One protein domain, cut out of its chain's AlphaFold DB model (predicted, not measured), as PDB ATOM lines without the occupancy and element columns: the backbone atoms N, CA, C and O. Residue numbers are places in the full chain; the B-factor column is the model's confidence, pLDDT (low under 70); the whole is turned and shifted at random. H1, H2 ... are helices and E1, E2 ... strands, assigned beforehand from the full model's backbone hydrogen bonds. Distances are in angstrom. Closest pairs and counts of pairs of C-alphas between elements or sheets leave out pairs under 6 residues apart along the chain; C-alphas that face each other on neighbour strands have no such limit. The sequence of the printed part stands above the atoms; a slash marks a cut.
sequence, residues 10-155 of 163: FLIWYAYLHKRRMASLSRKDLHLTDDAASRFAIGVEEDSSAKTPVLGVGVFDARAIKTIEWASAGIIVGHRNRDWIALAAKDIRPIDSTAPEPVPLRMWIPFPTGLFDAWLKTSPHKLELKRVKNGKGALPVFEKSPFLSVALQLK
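This is residues 10 to 155 of the 163 residues of an uncharacterized protein of Yangia sp. PrR003 (UniProt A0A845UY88). One long, strongly twisted sheet is curled like part of a barrel and folded back on itself, so that the leaf E1 E2 E7 E6 E5 faces the smaller leaf E8 E4 E3, with E9 as the hinge. H1 and H3 meet on one face of the sheet, H4 sits on the opposite face, and residues 95 to 100 stick out as a free loop. The printed part has 146 residues with four named helices and nine named strands, in the order H1 E1 E2 H2 E3 E4 H3 E5 E6 E7 H4 E8 E9. The mixed sheet runs E1 E2 E7 E6 E5 E9 E8 E4 E3, and the class is mixed, helices and strands. The whole is compact, with a radius of gyration of the C-alphas of 14.8 A and spans of 44 by 30 by 29 A.

Find C-alpha 10 at (-12.610, 26.575, 13.174); from there H1 runs 14.1 A to residue 19. Next come E1, residues 23 to 26, E2, 29 to 32, and H2, 34 to 37. E3 covers residues 40 to 45, 15.6 A, and E4 52 to 58, 18.9 A; H3 follows at 59 to 65. Then read E5, residues 72 to 76, E6, 83 to 89, 20.0 A, and E7, 105 to 111, 19.6 A. After H4, residues 117 to 122, E8 takes 126 to 132, 18.2 A. E9, residues 148 to 154, ends 18.4 A on at C-alpha 154, (-13.127, 7.532, 30.778).

Start at edge strand E1, antiparallel to E2 (N 24 to O 31, 2.9 A). E2 is parallel to E7 (N 30 to O 106, 2.8 A). E5, E6 and E7 form a meander, each strand the antiparallel neighbour of the one before; look at N 74 to O 86 and N 87 to O 107, both 2.8 A. E9 is parallel to E5 (N 73 to O 151, 2.8 A) and antiparallel to E8 (N 127 to O 150, 2.9 A). E8 is parallel to E4 (N 55 to O 128, 2.8 A), and E4 is antiparallel to edge strand E3 (N 43 to O 54, 2.9 A). H1 is over E1 and stands up from the sheet; it touches H3, their closest C-alphas, of Phe 10 and Ala 64, being 4.4 A apart. H3 runs along the strands, at 2 degrees to E8 on the local plane. H2 is on the sheet, its C-alpha 37 lying 5.7 A from C-alpha 109 of E7, the closest pair. H4 is on the sheet at a height of 7.6 A, only just over none of its strands, with 2 C-alphas falling on E4. Each O i to N i+4 pair of H1 is within hydrogen-bond range, against 1 of 3 in H3, where O i to N i+3 gives 1 of 4, and 1 of 2 in H4; H2 is too short for such a pair.

The C-alphas farthest apart, of Pro 100 and Leu 139, are 44.9 A apart. The printed part has no cut. The links E6 to E7 and E8 to E9 are long, 15 residues each. Mean pLDDT of the printed part is 88.4; look for values under 70 at residues 46 to 50, 135 to 138 and 154 to 155.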
ATOM      1  N   PHE A  10     -12.496  28.035  13.227       92.62
ATOM      2  CA  PHE A  10     -12.610  26.575  13.174       92.62
ATOM      3  C   PHE A  10     -12.860  26.026  11.762       92.62
ATOM      4  O   PHE A  10     -12.274  25.011  11.395       92.62
ATOM      5  N   LEU A  11     -13.678  26.699  10.943       91.00
ATOM      6  CA  LEU A  11     -13.965  26.243   9.580       91.00
ATOM      7  C   LEU A  11     -12.746  26.409   8.673       91.00
ATOM      8  O   LEU A  11     -12.440  25.503   7.904       91.00
ATOM      9  N   ILE A  12     -12.016  27.521   8.805       93.38
ATOM     10  CA  ILE A  12     -10.751  27.740   8.086       93.38
ATOM     11  C   ILE A  12      -9.730  26.667   8.475       93.38
ATOM     12  O   ILE A  12      -9.094  26.063   7.611       93.38
ATOM     13  N   TRP A  13      -9.594  26.408   9.777       95.69
ATOM     14  CA  TRP A  13      -8.697  25.386  10.306       95.69
ATOM     15  C   TRP A  13      -9.048  23.989   9.783       95.69
ATOM     16  O   TRP A  13      -8.180  23.299   9.246       95.69
ATOM     17  N   TYR A  14     -10.325  23.606   9.838       95.19
ATOM     18  CA  TYR A  14     -10.792  22.337   9.289       95.19
ATOM     19  C   TYR A  14     -10.546  22.247   7.779       95.19
ATOM     20  O   TYR A  14      -9.991  21.254   7.314       95.19
ATOM     21  N   ALA A  15     -10.895  23.281   7.009       95.00
ATOM     22  CA  ALA A  15     -10.702  23.301   5.561       95.00
ATOM     23  C   ALA A  15      -9.224  23.129   5.176       95.00
ATOM     24  O   ALA A  15      -8.909  22.387   4.243       95.00
ATOM     25  N   TYR A  16      -8.311  23.763   5.920       95.94
ATOM     26  CA  TYR A  16      -6.868  23.588   5.752       95.94
ATOM     27  C   TYR A  16      -6.436  22.132   5.984       95.94
ATOM     28  O   TYR A  16      -5.746  21.557   5.138       95.94
ATOM     29  N   LEU A  17      -6.861  21.521   7.096       97.25
ATOM     30  CA  LEU A  17      -6.516  20.132   7.412       97.25
ATOM     31  C   LEU A  17      -7.132  19.148   6.414       97.25
ATOM     32  O   LEU A  17      -6.443  18.246   5.938       97.25
ATOM     33  N   HIS A  18      -8.395  19.346   6.046       96.75
ATOM     34  CA  HIS A  18      -9.104  18.514   5.080       96.75
ATOM     35  C   HIS A  18      -8.440  18.561   3.698       96.75
ATOM     36  O   HIS A  18      -8.168  17.518   3.105       96.75
ATOM     37  N   LYS A  19      -8.074  19.756   3.205       97.19
ATOM     38  CA  LYS A  19      -7.349  19.919   1.929       97.19
ATOM     39  C   LYS A  19      -6.022  19.152   1.908       97.19
ATOM     40  O   LYS A  19      -5.595  18.694   0.853       97.19
ATOM     41  N   ARG A  20      -5.380  18.996   3.068       97.19
ATOM     42  CA  ARG A  20      -4.131  18.240   3.246       97.19
ATOM     43  C   ARG A  20      -4.340  16.771   3.613       97.19
ATOM     44  O   ARG A  20      -3.363  16.087   3.886       97.19
ATOM     45  N   ARG A  21      -5.586  16.280   3.610       97.38
ATOM     46  CA  ARG A  21      -5.955  14.912   4.016       97.38
ATOM     47  C   ARG A  21      -5.563  14.579   5.462       97.38
ATOM     48  O   ARG A  21      -5.352  13.423   5.798       97.38
ATOM     49  N   MET A  22      -5.479  15.596   6.317       97.50
ATOM     50  CA  MET A  22      -5.130  15.451   7.732       97.50
ATOM     51  C   MET A  22      -6.366  15.381   8.639       97.50
ATOM     52  O   MET A  22      -6.259  15.092   9.828       97.50
ATOM     53  N   ALA A  23      -7.548  15.657   8.090       97.56
ATOM     54  CA  ALA A  23      -8.812  15.543   8.792       97.56
ATOM     55  C   ALA A  23      -9.921  15.095   7.837       97.56
ATOM     56  O   ALA A  23      -9.900  15.431   6.653       97.56
ATOM     57  N   SER A  24     -10.901  14.367   8.362       95.75
ATOM     58  CA  SER A  24     -12.094  13.941   7.628       95.75
ATOM     59  C   SER A  24     -13.334  14.073   8.500       95.75
ATOM     60  O   SER A  24     -13.250  13.919   9.717       95.75
ATOM     61  N   LEU A  25     -14.478  14.362   7.883       93.31
ATOM     62  CA  LEU A  25     -15.765  14.406   8.568       93.31
ATOM     63  C   LEU A  25     -16.605  13.194   8.154       93.31
ATOM     64  O   LEU A  25     -16.847  12.980   6.968       93.31
ATOM     65  N   SER A  26     -17.069  12.418   9.128       87.69
ATOM     66  CA  SER A  26     -17.943  11.262   8.921       87.69
ATOM     67  C   SER A  26     -19.030  11.251   9.984       87.69
ATOM     68  O   SER A  26     -18.725  11.290  11.165       87.69
ATOM     69  N   ARG A  27     -20.308  11.212   9.586       80.19
ATOM     70  CA  ARG A  27     -21.458  11.079  10.508       80.19
ATOM     71  C   ARG A  27     -21.407  12.008  11.744       80.19
ATOM     72  O   ARG A  27     -21.781  11.585  12.830       80.19
ATOM     73  N   LYS A  28     -21.009  13.277  11.555       78.38
ATOM     74  CA  LYS A  28     -20.845  14.322  12.602       78.38
ATOM     75  C   LYS A  28     -19.597  14.193  13.487       78.38
ATOM     76  O   LYS A  28     -19.430  14.964  14.428       78.38
ATOM     77  N   ASP A  29     -18.693  13.290  13.140       90.88
ATOM     78  CA  ASP A  29     -17.396  13.138  13.782       90.88
ATOM     79  C   ASP A  29     -16.286  13.663  12.878       90.88
ATOM     80  O   ASP A  29     -16.155  13.281  11.713       90.88
ATOM     81  N   LEU A  30     -15.471  14.548  13.436       95.75
ATOM     82  CA  LEU A  30     -14.231  15.011  12.851       95.75
ATOM     83  C   LEU A  30     -13.101  14.081  13.294       95.75
ATOM     84  O   LEU A  30     -12.713  14.089  14.457       95.75
ATOM     85  N   HIS A  31     -12.540  13.312  12.371       95.75
ATOM     86  CA  HIS A  31     -11.410  12.429  12.639       95.75
ATOM     87  C   HIS A  31     -10.114  13.051  12.141       95.75
ATOM     88  O   HIS A  31      -9.982  13.344  10.949       95.75
ATOM     89  N   LEU A  32      -9.157  13.228  13.050       96.88
ATOM     90  CA  LEU A  32      -7.805  13.659  12.721       96.88
ATOM     91  C   LEU A  32      -6.926  12.452  12.374       96.88
ATOM     92  O   LEU A  32      -7.085  11.370  12.936       96.88
ATOM     93  N   THR A  33      -5.984  12.644  11.453       95.88
ATOM     94  CA  THR A  33      -4.904  11.680  11.194       95.88
ATOM     95  C   THR A  33      -3.758  11.863  12.194       95.88
ATOM     96  O   THR A  33      -3.735  12.835  12.950       95.88
ATOM     97  N   ASP A  34      -2.767  10.967  12.165       93.50
ATOM     98  CA  ASP A  34      -1.544  11.109  12.970       93.50
ATOM     99  C   ASP A  34      -0.801  12.426  12.680       93.50
ATOM    100  O   ASP A  34      -0.312  13.077  13.606       93.50
ATOM    101  N   ASP A  35      -0.782  12.865  11.418       94.12
ATOM    102  CA  ASP A  35      -0.140  14.120  11.023       94.12
ATOM    103  C   ASP A  35      -0.853  15.333  11.632       94.12
ATOM    104  O   ASP A  35      -0.198  16.251  12.125       94.12
ATOM    105  N   ALA A  36      -2.192  15.358  11.650       95.25
ATOM    106  CA  ALA A  36      -2.928  16.406  12.368       95.25
ATOM    107  C   ALA A  36      -2.738  16.298  13.881       95.25
ATOM    108  O   ALA A  36      -2.558  17.320  14.544       95.25
ATOM    109  N   ALA A  37      -2.741  15.083  14.425       94.44
ATOM    110  CA  ALA A  37      -2.564  14.841  15.850       94.44
ATOM    111  C   ALA A  37      -1.178  15.254  16.360       94.44
ATOM    112  O   ALA A  37      -1.043  15.609  17.526       94.44
ATOM    113  N   SER A  38      -0.153  15.289  15.499       92.12
ATOM    114  CA  SER A  38       1.186  15.784  15.857       92.12
ATOM    115  C   SER A  38       1.193  17.234  16.366       92.12
ATOM    116  O   SER A  38       2.096  17.640  17.095       92.12
ATOM    117  N   ARG A  39       0.152  18.004  16.024       92.69
ATOM    118  CA  ARG A  39      -0.076  19.396  16.444       92.69
ATOM    119  C   ARG A  39      -0.612  19.507  17.877       92.69
ATOM    120  O   ARG A  39      -0.790  20.614  18.388       92.69
ATOM    121  N   PHE A  40      -0.876  18.366  18.505       94.62
ATOM    122  CA  PHE A  40      -1.315  18.236  19.881       94.62
ATOM    123  C   PHE A  40      -0.225  17.566  20.717       94.62
ATOM    124  O   PHE A  40       0.631  16.842  20.205       94.62
ATOM    125  N   ALA A  41      -0.262  17.810  22.020       92.44
ATOM    126  CA  ALA A  41       0.616  17.177  22.993       92.44
ATOM    127  C   ALA A  41      -0.199  16.708  24.193       92.44
ATOM    128  O   ALA A  41      -1.280  17.228  24.454       92.44
ATOM    129  N   ILE A  42       0.324  15.743  24.937       91.31
ATOM    130  CA  ILE A  42      -0.287  15.285  26.184       91.31
ATOM    131  C   ILE A  42       0.654  15.596  27.336       91.31
ATOM    132  O   ILE A  42       1.874  15.584  27.169       91.31
ATOM    133  N   GLY A  43       0.087  15.900  28.492       89.44
ATOM    134  CA  GLY A  43       0.849  16.195  29.694       89.44
ATOM    135  C   GLY A  43       0.030  15.973  30.953       89.44
ATOM    136  O   GLY A  43      -1.141  15.597  30.911       89.44
ATOM    137  N   VAL A  44       0.663  16.213  32.087       87.62
ATOM    138  CA  VAL A  44       0.018  16.225  33.395       87.62
ATOM    139  C   VAL A  44       0.435  17.525  34.057       87.62
ATOM    140  O   VAL A  44       1.616  17.855  34.041       87.62
ATOM    141  N   GLU A  45      -0.528  18.269  34.589       82.06
ATOM    142  CA  GLU A  45      -0.223  19.410  35.446       82.06
ATOM    143  C   GLU A  45       0.202  18.896  36.823       82.06
ATOM    144  O   GLU A  45      -0.523  18.109  37.444       82.06
ATOM    145  N   GLU A  46       1.385  19.316  37.266       66.50
ATOM    146  CA  GLU A  46       2.004  18.852  38.513       66.50
ATOM    147  C   GLU A  46       1.721  19.793  39.692       66.50
ATOM    148  O   GLU A  46       1.754  19.350  40.837       66.50
ATOM    149  N   ASP A  47       1.366  21.055  39.422       61.84
ATOM    150  CA  ASP A  47       1.166  22.095  40.446       61.84
ATOM    151  C   ASP A  47      -0.117  21.919  41.286       61.84
ATOM    152  O   ASP A  47      -0.326  22.631  42.272       61.84
ATOM    153  N   SER A  48      -0.992  20.972  40.937       56.25
ATOM    154  CA  SER A  48      -2.172  20.630  41.734       56.25
ATOM    155  C   SER A  48      -2.005  19.283  42.434       56.25
ATOM    156  O   SER A  48      -1.562  18.304  41.839       56.25
ATOM    157  N   SER A  49      -2.460  19.197  43.689       57.25
ATOM    158  CA  SER A  49      -2.516  17.947  44.471       57.25
ATOM    159  C   SER A  49      -3.226  16.795  43.740       57.25
ATOM    160  O   SER A  49      -2.976  15.626  44.028       57.25
ATOM    161  N   ALA A  50      -4.070  17.119  42.757       63.62
ATOM    162  CA  ALA A  50      -4.566  16.197  41.749       63.62
ATOM    163  C   ALA A  50      -3.773  16.351  40.440       63.62
ATOM    164  O   ALA A  50      -3.812  17.403  39.808       63.62
ATOM    165  N   LYS A  51      -3.110  15.281  39.994       79.00
ATOM    166  CA  LYS A  51      -2.472  15.192  38.670       79.00
ATOM    167  C   LYS A  51      -3.523  15.369  37.572       79.00
ATOM    168  O   LYS A  51      -4.247  14.423  37.256       79.00
ATOM    169  N   THR A  52      -3.628  16.573  37.015       88.75
ATOM    170  CA  THR A  52      -4.684  16.906  36.049       88.75
ATOM    171  C   THR A  52      -4.193  16.642  34.624       88.75
ATOM    172  O   THR A  52      -3.167  17.199  34.233       88.75
ATOM    173  N   PRO A  53      -4.893  15.820  33.821       92.19
ATOM    174  CA  PRO A  53      -4.586  15.638  32.409       92.19
ATOM    175  C   PRO A  53      -4.590  16.946  31.628       92.19
ATOM    176  O   PRO A  53      -5.514  17.757  31.748       92.19
ATOM    177  N   VAL A  54      -3.592  17.100  30.762       93.44
ATOM    178  CA  VAL A  54      -3.464  18.240  29.861       93.44
ATOM    179  C   VAL A  54      -3.436  17.764  28.414       93.44
ATOM    180  O   VAL A  54      -2.611  16.931  28.037       93.44
ATOM    181  N   LEU A  55      -4.298  18.354  27.587       94.81
ATOM    182  CA  LEU A  55      -4.196  18.329  26.133       94.81
ATOM    183  C   LEU A  55      -3.597  19.659  25.658       94.81
ATOM    184  O   LEU A  55      -4.245  20.706  25.649       94.81
ATOM    185  N   GLY A  56      -2.337  19.612  25.247       94.88
ATOM    186  CA  GLY A  56      -1.659  20.706  24.571       94.88
ATOM    187  C   GLY A  56      -2.189  20.883  23.158       94.88
ATOM    188  O   GLY A  56      -2.257  19.925  22.392       94.88
ATOM    189  N   VAL A  57      -2.516  22.117  22.801       95.75
ATOM    190  CA  VAL A  57      -2.931  22.519  21.458       95.75
ATOM    191  C   VAL A  57      -1.919  23.523  20.927       95.75
ATOM    192  O   VAL A  57      -1.643  24.527  21.592       95.75
ATOM    193  N   GLY A  58      -1.348  23.261  19.748       93.62
ATOM    194  CA  GLY A  58      -0.388  24.165  19.118       93.62
ATOM    195  C   GLY A  58      -0.911  25.602  19.058       93.62
ATOM    196  O   GLY A  58      -2.103  25.832  18.849       93.62
ATOM    197  N   VAL A  59      -0.033  26.592  19.248       89.94
ATOM    198  CA  VAL A  59      -0.422  28.016  19.372       89.94
ATOM    199  C   VAL A  59      -1.334  28.485  18.229       89.94
ATOM    200  O   VAL A  59      -2.325  29.179  18.472       89.94
ATOM    201  N   PHE A  60      -1.036  28.070  16.995       88.44
ATOM    202  CA  PHE A  60      -1.827  28.416  15.811       88.44
ATOM    203  C   PHE A  60      -3.198  27.729  15.786       88.44
ATOM    204  O   PHE A  60      -4.186  28.333  15.374       88.44
ATOM    205  N   ASP A  61      -3.271  26.489  16.266       94.44
ATOM    206  CA  ASP A  61      -4.500  25.696  16.307       94.44
ATOM    207  C   ASP A  61      -5.420  26.148  17.442       94.44
ATOM    208  O   ASP A  61      -6.639  26.177  17.289       94.44
ATOM    209  N   ALA A  62      -4.849  26.592  18.564       94.44
ATOM    210  CA  ALA A  62      -5.605  27.000  19.740       94.44
ATOM    211  C   ALA A  62      -6.591  28.135  19.437       94.44
ATOM    212  O   ALA A  62      -7.659  28.185  20.040       94.44
ATOM    213  N   ARG A  63      -6.281  29.035  18.491       92.44
ATOM    214  CA  ARG A  63      -7.229  30.076  18.060       92.44
ATOM    215  C   ARG A  63      -8.497  29.469  17.460       92.44
ATOM    216  O   ARG A  63      -9.574  29.973  17.740       92.44
ATOM    217  N   ALA A  64      -8.372  28.414  16.660       94.12
ATOM    218  CA  ALA A  64      -9.503  27.730  16.050       94.12
ATOM    219  C   ALA A  64     -10.258  26.872  17.069       94.12
ATOM    220  O   ALA A  64     -11.474  26.991  17.192       94.12
ATOM    221  N   ILE A  65      -9.538  26.071  17.858       95.50
ATOM    222  CA  ILE A  65     -10.142  25.170  18.847       95.50
ATOM    223  C   ILE A  65     -10.947  25.937  19.906       95.50
ATOM    224  O   ILE A  65     -12.022  25.482  20.277       95.50
ATOM    225  N   LYS A  66     -10.492  27.126  20.332       93.69
ATOM    226  CA  LYS A  66     -11.208  27.993  21.290       93.69
ATOM    227  C   LYS A  66     -12.553  28.528  20.795       93.69
ATOM    228  O   LYS A  66     -13.328  29.003  21.611       93.69
ATOM    229  N   THR A  67     -12.804  28.525  19.485       91.56
ATOM    230  CA  THR A  67     -14.069  29.059  18.939       91.56
ATOM    231  C   THR A  67     -15.236  28.092  19.050       91.56
ATOM    232  O   THR A  67     -16.361  28.481  18.769       91.56
ATOM    233  N   ILE A  68     -14.975  26.848  19.449       92.38
ATOM    234  CA  ILE A  68     -16.003  25.843  19.683       92.38
ATOM    235  C   ILE A  68     -16.198  25.680  21.190       92.38
ATOM    236  O   ILE A  68     -15.229  25.524  21.937       92.38
ATOM    237  N   GLU A  69     -17.455  25.676  21.627       91.06
ATOM    238  CA  GLU A  69     -17.840  25.405  23.011       91.06
ATOM    239  C   GLU A  69     -17.791  23.897  23.295       91.06
ATOM    240  O   GLU A  69     -18.800  23.189  23.309       91.06
ATOM    241  N   TRP A  70     -16.581  23.371  23.492       93.75
ATOM    242  CA  TRP A  70     -16.416  21.978  23.901       93.75
ATOM    243  C   TRP A  70     -16.971  21.784  25.311       93.75
ATOM    244  O   TRP A  70     -16.559  22.452  26.257       93.75
ATOM    245  N   ALA A  71     -17.891  20.838  25.450       91.81
ATOM    246  CA  ALA A  71     -18.593  20.557  26.695       91.81
ATOM    247  C   ALA A  71     -17.940  19.420  27.492       91.81
ATOM    248  O   ALA A  71     -18.019  19.388  28.720       91.81
ATOM    249  N   SER A  72     -17.322  18.457  26.807       93.62
ATOM    250  CA  SER A  72     -16.719  17.286  27.451       93.62
ATOM    251  C   SER A  72     -15.594  16.688  26.616       93.62
ATOM    252  O   SER A  72     -15.449  16.989  25.429       93.62
ATOM    253  N   ALA A  73     -14.803  15.834  27.255       93.94
ATOM    254  CA  ALA A  73     -13.800  15.007  26.620       93.94
ATOM    255  C   ALA A  73     -13.979  13.537  27.009       93.94
ATOM    256  O   ALA A  73     -14.412  13.216  28.116       93.94
ATOM    257  N   GLY A  74     -13.608  12.651  26.095       91.62
ATOM    258  CA  GLY A  74     -13.547  11.213  26.291       91.62
ATOM    259  C   GLY A  74     -12.153  10.672  26.020       91.62
ATOM    260  O   GLY A  74     -11.514  11.129  25.075       91.62
ATOM    261  N   ILE A  75     -11.706   9.687  26.800       90.94
ATOM    262  CA  ILE A  75     -10.531   8.871  26.457       90.94
ATOM    263  C   ILE A  75     -10.993   7.463  26.115       90.94
ATOM    264  O   ILE A  75     -11.744   6.869  26.887       90.94
ATOM    265  N   ILE A  76     -10.506   6.949  24.987       89.00
ATOM    266  CA  ILE A  76     -10.714   5.574  24.521       89.00
ATOM    267  C   ILE A  76      -9.341   4.951  24.298       89.00
ATOM    268  O   ILE A  76      -8.512   5.531  23.603       89.00
ATOM    269  N   VAL A  77      -9.100   3.776  24.875       88.50
ATOM    270  CA  VAL A  77      -7.768   3.153  24.935       88.50
ATOM    271  C   VAL A  77      -7.756   1.860  24.129       88.50
ATOM    272  O   VAL A  77      -8.724   1.102  24.152       88.50
ATOM    273  N   GLY A  78      -6.676   1.614  23.389       84.44
ATOM    274  CA  GLY A  78      -6.427   0.370  22.655       84.44
ATOM    275  C   GLY A  78      -7.378   0.088  21.485       84.44
ATOM    276  O   GLY A  78      -7.260  -0.948  20.824       84.44
ATOM    277  N   HIS A  79      -8.310   0.989  21.166       84.75
ATOM    278  CA  HIS A  79      -9.257   0.772  20.083       84.75
ATOM    279  C   HIS A  79      -8.563   0.823  18.720       84.75
ATOM    280  O   HIS A  79      -8.050   1.863  18.304       84.75
ATOM    281  N   ARG A  80      -8.611  -0.301  17.989       83.31
ATOM    282  CA  ARG A  80      -7.902  -0.487  16.708       83.31
ATOM    283  C   ARG A  80      -6.407  -0.174  16.837       83.31
ATOM    284  O   ARG A  80      -5.829   0.471  15.964       83.31
ATOM    285  N   ASN A  81      -5.803  -0.640  17.934       86.50
ATOM    286  CA  ASN A  81      -4.393  -0.420  18.256       86.50
ATOM    287  C   ASN A  81      -4.016   1.071  18.359       86.50
ATOM    288  O   ASN A  81      -2.924   1.470  17.957       86.50
ATOM    289  N   ARG A  82      -4.954   1.900  18.835       88.69
ATOM    290  CA  ARG A  82      -4.748   3.326  19.081       88.69
ATOM    291  C   ARG A  82      -5.523   3.801  20.290       88.69
ATOM    292  O   ARG A  82      -6.629   3.331  20.561       88.69
ATOM    293  N   ASP A  83      -4.961   4.811  20.929       91.44
ATOM    294  CA  ASP A  83      -5.654   5.582  21.940       91.44
ATOM    295  C   ASP A  83      -6.250   6.838  21.302       91.44
ATOM    296  O   ASP A  83      -5.748   7.350  20.299       91.44
ATOM    297  N   TRP A  84      -7.336   7.346  21.867       92.94
ATOM    298  CA  TRP A  84      -8.059   8.488  21.330       92.94
ATOM    299  C   TRP A  84      -8.463   9.431  22.446       92.94
ATOM    300  O   TRP A  84      -8.957   8.994  23.485       92.94
ATOM    301  N   ILE A  85      -8.330  10.729  22.182       94.00
ATOM    302  CA  ILE A  85      -9.099  11.755  22.882       94.00
ATOM    303  C   ILE A  85     -10.210  12.214  21.948       94.00
ATOM    304  O   ILE A  85      -9.944  12.611  20.814       94.00
ATOM    305  N   ALA A  86     -11.444  12.192  22.434       94.19
ATOM    306  CA  ALA A  86     -12.590  12.759  21.745       94.19
ATOM    307  C   ALA A  86     -13.054  14.021  22.476       94.19
ATOM    308  O   ALA A  86     -13.487  13.931  23.619       94.19
ATOM    309  N   LEU A  87     -12.983  15.188  21.841       95.19
ATOM    310  CA  LEU A  87     -13.618  16.409  22.346       95.19
ATOM    311  C   LEU A  87     -15.039  16.490  21.798       95.19
ATOM    312  O   LEU A  87     -15.226  16.315  20.598       95.19
ATOM    313  N   ALA A  88     -16.030  16.768  22.639       93.56
ATOM    314  CA  ALA A  88     -17.432  16.821  22.238       93.56
ATOM    315  C   ALA A  88     -18.040  18.196  22.526       93.56
ATOM    316  O   ALA A  88     -17.933  18.716  23.640       93.56
ATOM    317  N   ALA A  89     -18.702  18.760  21.523       92.50
ATOM    318  CA  ALA A  89     -19.512  19.963  21.607       92.50
ATOM    319  C   ALA A  89     -20.972  19.590  21.331       92.50
ATOM    320  O   ALA A  89     -21.259  18.851  20.388       92.50
ATOM    321  N   LYS A  90     -21.888  20.107  22.154       90.31
ATOM    322  CA  LYS A  90     -23.333  19.880  21.978       90.31
ATOM    323  C   LYS A  90     -23.897  20.692  20.817       90.31
ATOM    324  O   LYS A  90     -24.852  20.271  20.175       90.31
ATOM    325  N   ASP A  91     -23.301  21.853  20.567       89.69
ATOM    326  CA  ASP A  91     -23.689  22.742  19.490       89.69
ATOM    327  C   ASP A  91     -22.473  23.544  19.011       89.69
ATOM    328  O   ASP A  91     -21.801  24.194  19.807       89.69
ATOM    329  N   ILE A  92     -22.163  23.468  17.717       88.62
ATOM    330  CA  ILE A  92     -21.074  24.237  17.087       88.62
ATOM    331  C   ILE A  92     -21.568  25.463  16.327       88.62
ATOM    332  O   ILE A  92     -20.796  26.119  15.622       88.62
ATOM    333  N   ARG A  93     -22.873  25.727  16.371       86.44
ATOM    334  CA  ARG A  93     -23.437  26.886  15.697       86.44
ATOM    335  C   ARG A  93     -22.932  28.176  16.357       86.44
ATOM    336  O   ARG A  93     -22.723  28.209  17.567       86.44
ATOM    337  N   PRO A  94     -22.765  29.259  15.581       79.19
ATOM    338  CA  PRO A  94     -22.562  30.584  16.150       79.19
ATOM    339  C   PRO A  94     -23.697  30.953  17.115       79.19
ATOM    340  O   PRO A  94     -24.842  30.569  16.882       79.19
ATOM    341  N   ILE A  95     -23.393  31.744  18.148       75.88
ATOM    342  CA  ILE A  95     -24.359  32.190  19.174       75.88
ATOM    343  C   ILE A  95     -25.589  32.884  18.555       75.88
ATOM    344  O   ILE A  95     -26.686  32.810  19.096       75.88
ATOM    345  N   ASP A  96     -25.427  33.541  17.405       77.50
ATOM    346  CA  ASP A  96     -26.490  34.233  16.670       77.50
ATOM    347  C   ASP A  96     -27.169  33.366  15.594       77.50
ATOM    348  O   ASP A  96     -27.907  33.877  14.747       77.50
ATOM    349  N   SER A  97     -26.926  32.052  15.590       79.69
ATOM    350  CA  SER A  97     -27.562  31.150  14.640       79.69
ATOM    351  C   SER A  97     -29.066  31.062  14.886       79.69
ATOM    352  O   SER A  97     -29.519  30.695  15.963       79.69
ATOM    353  N   THR A  98     -29.845  31.330  13.840       82.19
ATOM    354  CA  THR A  98     -31.308  31.182  13.836       82.19
ATOM    355  C   THR A  98     -31.769  29.772  13.472       82.19
ATOM    356  O   THR A  98     -32.967  29.537  13.310       82.19
ATOM    357  N   ALA A  99     -30.841  28.826  13.289       81.69
ATOM    358  CA  ALA A  99     -31.220  27.446  13.040       81.69
ATOM    359  C   ALA A  99     -31.977  26.896  14.268       81.69
ATOM    360  O   ALA A  99     -31.645  27.249  15.401       81.69
ATOM    361  N   PRO A 100     -32.983  26.033  14.082       79.06
ATOM    362  CA  PRO A 100     -33.747  25.497  15.205       79.06
ATOM    363  C   PRO A 100     -32.963  24.417  15.962       79.06
ATOM    364  O   PRO A 100     -32.893  24.447  17.185       79.06
ATOM    365  N   GLU A 101     -32.283  23.525  15.237       87.44
ATOM    366  CA  GLU A 101     -31.677  22.326  15.825       87.44
ATOM    367  C   GLU A 101     -30.180  22.490  16.123       87.44
ATOM    368  O   GLU A 101     -29.448  22.991  15.253       87.44
ATOM    369  N   PRO A 102     -29.704  22.057  17.310       87.19
ATOM    370  CA  PRO A 102     -28.287  22.074  17.654       87.19
ATOM    371  C   PRO A 102     -27.481  21.194  16.698       87.19
ATOM    372  O   PRO A 102     -27.945  20.152  16.225       87.19
ATOM    373  N   VAL A 103     -26.248  21.614  16.411       88.75
ATOM    374  CA  VAL A 103     -25.332  20.846  15.563       88.75
ATOM    375  C   VAL A 103     -24.226  20.274  16.442       88.75
ATOM    376  O   VAL A 103     -23.231  20.960  16.678       88.75
ATOM    377  N   PRO A 104     -24.368  19.036  16.941       90.50
ATOM    378  CA  PRO A 104     -23.317  18.425  17.732       90.50
ATOM    379  C   PRO A 104     -22.115  18.062  16.861       90.50
ATOM    380  O   PRO A 104     -22.251  17.727  15.677       90.50
ATOM    381  N   LEU A 105     -20.934  18.108  17.469       91.94
ATOM    382  CA  LEU A 105     -19.673  17.727  16.845       91.94
ATOM    383  C   LEU A 105     -18.801  17.004  17.858       91.94
ATOM    384  O   LEU A 105     -18.604  17.488  18.975       91.94
ATOM    385  N   ARG A 106     -18.181  15.905  17.428       93.56
ATOM    386  CA  ARG A 106     -17.064  15.307  18.162       93.56
ATOM    387  C   ARG A 106     -15.802  15.371  17.324       93.56
ATOM    388  O   ARG A 106     -15.840  15.127  16.122       93.56
ATOM    389  N   MET A 107     -14.680  15.702  17.947       95.81
ATOM    390  CA  MET A 107     -13.367  15.703  17.318       95.81
ATOM    391  C   MET A 107     -12.487  14.636  17.947       95.81
ATOM    392  O   MET A 107     -12.227  14.669  19.144       95.81
ATOM    393  N   TRP A 108     -11.995  13.733  17.111       94.69
ATOM    394  CA  TRP A 108     -11.233  12.553  17.476       94.69
ATOM    395  C   TRP A 108      -9.759  12.751  17.152       94.69
ATOM    396  O   TRP A 108      -9.381  12.901  15.988       94.69
ATOM    397  N   ILE A 109      -8.935  12.736  18.192       95.69
ATOM    398  CA  ILE A 109      -7.496  12.977  18.132       95.69
ATOM    399  C   ILE A 109      -6.782  11.659  18.463       95.69
ATOM    400  O   ILE A 109      -6.862  11.213  19.613       95.69
ATOM    401  N   PRO A 110      -6.119  11.010  17.489       94.94
ATOM    402  CA  PRO A 110      -5.407   9.761  17.729       94.94
ATOM    403  C   PRO A 110      -4.087   9.977  18.469       94.94
ATOM    404  O   PRO A 110      -3.320  10.901  18.192       94.94
ATOM    405  N   PHE A 111      -3.775   9.032  19.345       93.06
ATOM    406  CA  PHE A 111      -2.503   8.900  20.034       93.06
ATOM    407  C   PHE A 111      -1.984   7.453  19.928       93.06
ATOM    408  O   PHE A 111      -2.762   6.521  19.707       93.06
ATOM    409  N   PRO A 112      -0.658   7.237  20.024       91.00
ATOM    410  CA  PRO A 112      -0.091   5.907  20.180       91.00
ATOM    411  C   PRO A 112      -0.630   5.260  21.456       91.00
ATOM    412  O   PRO A 112      -0.832   5.949  22.456       91.00
ATOM    413  N   THR A 113      -0.833   3.948  21.406       90.62
ATOM    414  CA  THR A 113      -1.313   3.153  22.538       90.62
ATOM    415  C   THR A 113      -0.390   3.276  23.756       90.62
ATOM    416  O   THR A 113       0.832   3.308  23.604       90.62
ATOM    417  N   GLY A 114      -0.975   3.312  24.955       86.12
ATOM    418  CA  GLY A 114      -0.264   3.317  26.240       86.12
ATOM    419  C   GLY A 114       0.106   4.716  26.740       86.12
ATOM    420  O   GLY A 114       0.587   4.882  27.860       86.12
ATOM    421  N   LEU A 115      -0.157   5.758  25.944       85.88
ATOM    422  CA  LEU A 115       0.120   7.137  26.341       85.88
ATOM    423  C   LEU A 115      -0.797   7.640  27.465       85.88
ATOM    424  O   LEU A 115      -0.436   8.587  28.167       85.88
ATOM    425  N   PHE A 116      -1.960   7.014  27.662       88.00
ATOM    426  CA  PHE A 116      -2.911   7.402  28.705       88.00
ATOM    427  C   PHE A 116      -2.845   6.551  29.972       88.00
ATOM    428  O   PHE A 116      -3.570   6.847  30.919       88.00
ATOM    429  N   ASP A 117      -1.953   5.563  30.062       85.69
ATOM    430  CA  ASP A 117      -1.870   4.646  31.211       85.69
ATOM    431  C   ASP A 117      -1.701   5.379  32.549       85.69
ATOM    432  O   ASP A 117      -2.293   5.006  33.564       85.69
ATOM    433  N   ALA A 118      -0.914   6.457  32.554       82.38
ATOM    434  CA  ALA A 118      -0.723   7.293  33.734       82.38
ATOM    435  C   ALA A 118      -2.017   8.008  34.157       82.38
ATOM    436  O   ALA A 118      -2.276   8.137  35.351       82.38
ATOM    437  N   TRP A 119      -2.833   8.442  33.194       86.94
ATOM    438  CA  TRP A 119      -4.121   9.085  33.454       86.94
ATOM    439  C   TRP A 119      -5.154   8.062  33.934       86.94
ATOM    440  O   TRP A 119      -5.904   8.339  34.859       86.94
ATOM    441  N   LEU A 120      -5.169   6.846  33.386       83.06
ATOM    442  CA  LEU A 120      -6.106   5.802  33.822       83.06
ATOM    443  C   LEU A 120      -5.926   5.442  35.302       83.06
ATOM    444  O   LEU A 120      -6.909   5.252  36.017       83.06
ATOM    445  N   LYS A 121      -4.679   5.416  35.788       83.12
ATOM    446  CA  LYS A 121      -4.367   5.125  37.197       83.12
ATOM    447  C   LYS A 121      -4.911   6.171  38.169       83.12
ATOM    448  O   LYS A 121      -5.174   5.835  39.318       83.12
ATOM    449  N   THR A 122      -5.067   7.421  37.733       81.31
ATOM    450  CA  THR A 122      -5.545   8.518  38.590       81.31
ATOM    451  C   THR A 122      -7.042   8.781  38.457       81.31
ATOM    452  O   THR A 122      -7.571   9.574  39.229       81.31
ATOM    453  N   SER A 123      -7.730   8.119  37.515       81.62
ATOM    454  CA  SER A 123      -9.171   8.286  37.250       81.62
ATOM    455  C   SER A 123      -9.635   9.756  37.206       81.62
ATOM    456  O   SER A 123     -10.546  10.149  37.932       81.62
ATOM    457  N   PRO A 124      -9.012  10.604  36.369       86.88
ATOM    458  CA  PRO A 124      -9.270  12.032  36.341       86.88
ATOM    459  C   PRO A 124     -10.670  12.342  35.807       86.88
ATOM    460  O   PRO A 124     -11.129  11.759  34.827       86.88
ATOM    461  N   HIS A 125     -11.312  13.342  36.406       89.75
ATOM    462  CA  HIS A 125     -12.655  13.797  36.020       89.75
ATOM    463  C   HIS A 125     -12.645  15.066  35.156       89.75
ATOM    464  O   HIS A 125     -13.698  15.572  34.765       89.75
ATOM    465  N   LYS A 126     -11.458  15.612  34.867       92.12
ATOM    466  CA  LYS A 126     -11.270  16.873  34.144       92.12
ATOM    467  C   LYS A 126     -10.104  16.766  33.164       92.12
ATOM    468  O   LYS A 126      -9.096  16.142  33.479       92.12
ATOM    469  N   LEU A 127     -10.246  17.406  32.008       94.06
ATOM    470  CA  LEU A 127      -9.177  17.624  31.035       94.06
ATOM    471  C   LEU A 127      -8.970  19.126  30.867       94.06
ATOM    472  O   LEU A 127      -9.922  19.868  30.610       94.06
ATOM    473  N   GLU A 128      -7.724  19.568  30.978       95.31
ATOM    474  CA  GLU A 128      -7.339  20.944  30.690       95.31
ATOM    475  C   GLU A 128      -6.776  21.058  29.278       95.31
ATOM    476  O   GLU A 128      -5.899  20.296  28.877       95.31
ATOM    477  N   LEU A 129      -7.259  22.035  28.515       95.69
ATOM    478  CA  LEU A 129      -6.679  22.385  27.228       95.69
ATOM    479  C   LEU A 129      -5.778  23.601  27.415       95.69
ATOM    480  O   LEU A 129      -6.221  24.687  27.815       95.69
ATOM    481  N   LYS A 130      -4.499  23.412  27.101       95.12
ATOM    482  CA  LYS A 130      -3.459  24.436  27.226       95.12
ATOM    483  C   LYS A 130      -2.843  24.710  25.871       95.12
ATOM    484  O   LYS A 130      -2.795  23.839  25.004       95.12
ATOM    485  N   ARG A 131      -2.363  25.932  25.661       94.50
ATOM    486  CA  ARG A 131      -1.496  26.183  24.508       94.50
ATOM    487  C   ARG A 131      -0.163  25.497  24.755       94.50
ATOM    488  O   ARG A 131       0.344  25.526  25.873       94.50
ATOM    489  N   VAL A 132       0.397  24.910  23.708       91.50
ATOM    490  CA  VAL A 132       1.730  24.312  23.746       91.50
ATOM    491  C   VAL A 132       2.582  24.919  22.637       91.50
ATOM    492  O   VAL A 132       2.108  25.129  21.516       91.50
ATOM    493  N   LYS A 133       3.834  25.258  22.959       84.81
ATOM    494  CA  LYS A 133       4.767  25.852  21.985       84.81
ATOM    495  C   LYS A 133       5.244  24.839  20.942       84.81
ATOM    496  O   LYS A 133       5.569  25.222  19.823       84.81
ATOM    497  N   ASN A 134       5.267  23.564  21.305       77.12
ATOM    498  CA  ASN A 134       5.758  22.447  20.509       77.12
ATOM    499  C   ASN A 134       4.787  21.257  20.565       77.12
ATOM    500  O   ASN A 134       4.129  21.026  21.573       77.12
ATOM    501  N   GLY A 135       4.672  20.529  19.454       67.00
ATOM    502  CA  GLY A 135       3.789  19.367  19.334       67.00
ATOM    503  C   GLY A 135       4.416  18.059  19.830       67.00
ATOM    504  O   GLY A 135       5.442  18.045  20.511       67.00
ATOM    505  N   LYS A 136       3.792  16.943  19.446       65.00
ATOM    506  CA  LYS A 136       4.219  15.569  19.752       65.00
ATOM    507  C   LYS A 136       5.643  15.289  19.238       65.00
ATOM    508  O   LYS A 136       5.945  15.577  18.084       65.00
ATOM    509  N   GLY A 137       6.490  14.674  20.072       61.44
ATOM    510  CA  GLY A 137       7.861  14.257  19.714       61.44
ATOM    511  C   GLY A 137       8.992  15.069  20.365       61.44
ATOM    512  O   GLY A 137      10.150  14.681  20.260       61.44
ATOM    513  N   ALA A 138       8.667  16.148  21.078       67.00
ATOM    514  CA  ALA A 138       9.577  16.880  21.960       67.00
ATOM    515  C   ALA A 138       8.929  17.041  23.345       67.00
ATOM    516  O   ALA A 138       7.714  16.883  23.463       67.00
ATOM    517  N   LEU A 139       9.714  17.368  24.382       78.00
ATOM    518  CA  LEU A 139       9.165  17.638  25.715       78.00
ATOM    519  C   LEU A 139       8.241  18.870  25.637       78.00
ATOM    520  O   LEU A 139       8.738  19.963  25.345       78.00
ATOM    521  N   PRO A 140       6.919  18.723  25.825       82.44
ATOM    522  CA  PRO A 140       5.975  19.802  25.569       82.44
ATOM    523  C   PRO A 140       6.107  20.928  26.597       82.44
ATOM    524  O   PRO A 140       6.148  20.690  27.801       82.44
ATOM    525  N   VAL A 141       6.132  22.172  26.116       87.44
ATOM    526  CA  VAL A 141       6.145  23.379  26.950       87.44
ATOM    527  C   VAL A 141       4.758  24.008  26.919       87.44
ATOM    528  O   VAL A 141       4.394  24.703  25.961       87.44
ATOM    529  N   PHE A 142       3.979  23.732  27.963       89.19
ATOM    530  CA  PHE A 142       2.625  24.248  28.132       89.19
ATOM    531  C   PHE A 142       2.637  25.677  28.688       89.19
ATOM    532  O   PHE A 142       3.492  26.053  29.490       89.19
ATOM    533  N   GLU A 143       1.672  26.496  28.269       90.50
ATOM    534  CA  GLU A 143       1.347  27.725  28.997       90.50
ATOM    535  C   GLU A 143       0.799  27.381  30.390       90.50
ATOM    536  O   GLU A 143       0.119  26.373  30.549       90.50
ATOM    537  N   LYS A 144       1.059  28.231  31.393       86.38
ATOM    538  CA  LYS A 144       0.643  27.974  32.785       86.38
ATOM    539  C   LYS A 144      -0.875  27.815  32.916       86.38
ATOM    540  O   LYS A 144      -1.366  26.856  33.510       86.38
ATOM    541  N   SER A 145      -1.624  28.742  32.326       90.00
ATOM    542  CA  SER A 145      -3.079  28.774  32.457       90.00
ATOM    543  C   SER A 145      -3.760  28.001  31.326       90.00
ATOM    544  O   SER A 145      -3.450  28.237  30.152       90.00
ATOM    545  N   PRO A 146      -4.731  27.124  31.636       93.56
ATOM    546  CA  PRO A 146      -5.582  26.554  30.612       93.56
ATOM    547  C   PRO A 146      -6.455  27.626  29.982       93.56
ATOM    548  O   PRO A 146      -6.877  28.585  30.625       93.56
ATOM    549  N   PHE A 147      -6.748  27.442  28.701       94.50
ATOM    550  CA  PHE A 147      -7.743  28.265  28.027       94.50
ATOM    551  C   PHE A 147      -9.130  27.636  28.041       94.50
ATOM    552  O   PHE A 147     -10.098  28.312  27.712       94.50
ATOM    553  N   LEU A 148      -9.211  26.345  28.357       94.00
ATOM    554  CA  LEU A 148     -10.459  25.623  28.511       94.00
ATOM    555  C   LEU A 148     -10.251  24.462  29.485       94.00
ATOM    556  O   LEU A 148      -9.190  23.843  29.517       94.00
ATOM    557  N   SER A 149     -11.273  24.175  30.280       94.69
ATOM    558  CA  SER A 149     -11.358  22.986  31.123       94.69
ATOM    559  C   SER A 149     -12.684  22.308  30.835       94.69
ATOM    560  O   SER A 149     -13.718  22.972  30.855       94.69
ATOM    561  N   VAL A 150     -12.659  21.008  30.566       93.69
ATOM    562  CA  VAL A 150     -13.864  20.227  30.263       93.69
ATOM    563  C   VAL A 150     -13.955  19.007  31.166       93.69
ATOM    564  O   VAL A 150     -12.937  18.488  31.631       93.69
ATOM    565  N   ALA A 151     -15.179  18.536  31.402       92.31
ATOM    566  CA  ALA A 151     -15.396  17.265  32.080       92.31
ATOM    567  C   ALA A 151     -14.769  16.137  31.256       92.31
ATOM    568  O   ALA A 151     -15.000  16.048  30.048       92.31
ATOM    569  N   LEU A 152     -13.983  15.285  31.906       89.94
ATOM    570  CA  LEU A 152     -13.336  14.139  31.284       89.94
ATOM    571  C   LEU A 152     -14.053  12.864  31.705       89.94
ATOM    572  O   LEU A 152     -14.237  12.600  32.892       89.94
ATOM    573  N   GLN A 153     -14.453  12.077  30.716       84.19
ATOM    574  CA  GLN A 153     -15.091  10.789  30.912       84.19
ATOM    575  C   GLN A 153     -14.165   9.700  30.369       84.19
ATOM    576  O   GLN A 153     -13.791   9.703  29.198       84.19
ATOM    577  N   LEU A 154     -13.793   8.751  31.222       67.94
ATOM    578  CA  LEU A 154     -13.127   7.532  30.778       67.94
ATOM    579  C   LEU A 154     -14.194   6.634  30.160       67.94
ATOM    580  O   LEU A 154     -15.072   6.138  30.864       67.94
ATOM    581  N   LYS A 155     -14.172   6.495  28.835       65.69
ATOM    582  CA  LYS A 155     -15.168   5.716  28.101       65.69
ATOM    583  C   LYS A 155     -14.442   4.666  27.292       65.69
ATOM    584  O   LYS A 155     -13.847   4.963  26.266       65.69
TER     585      LYS A 155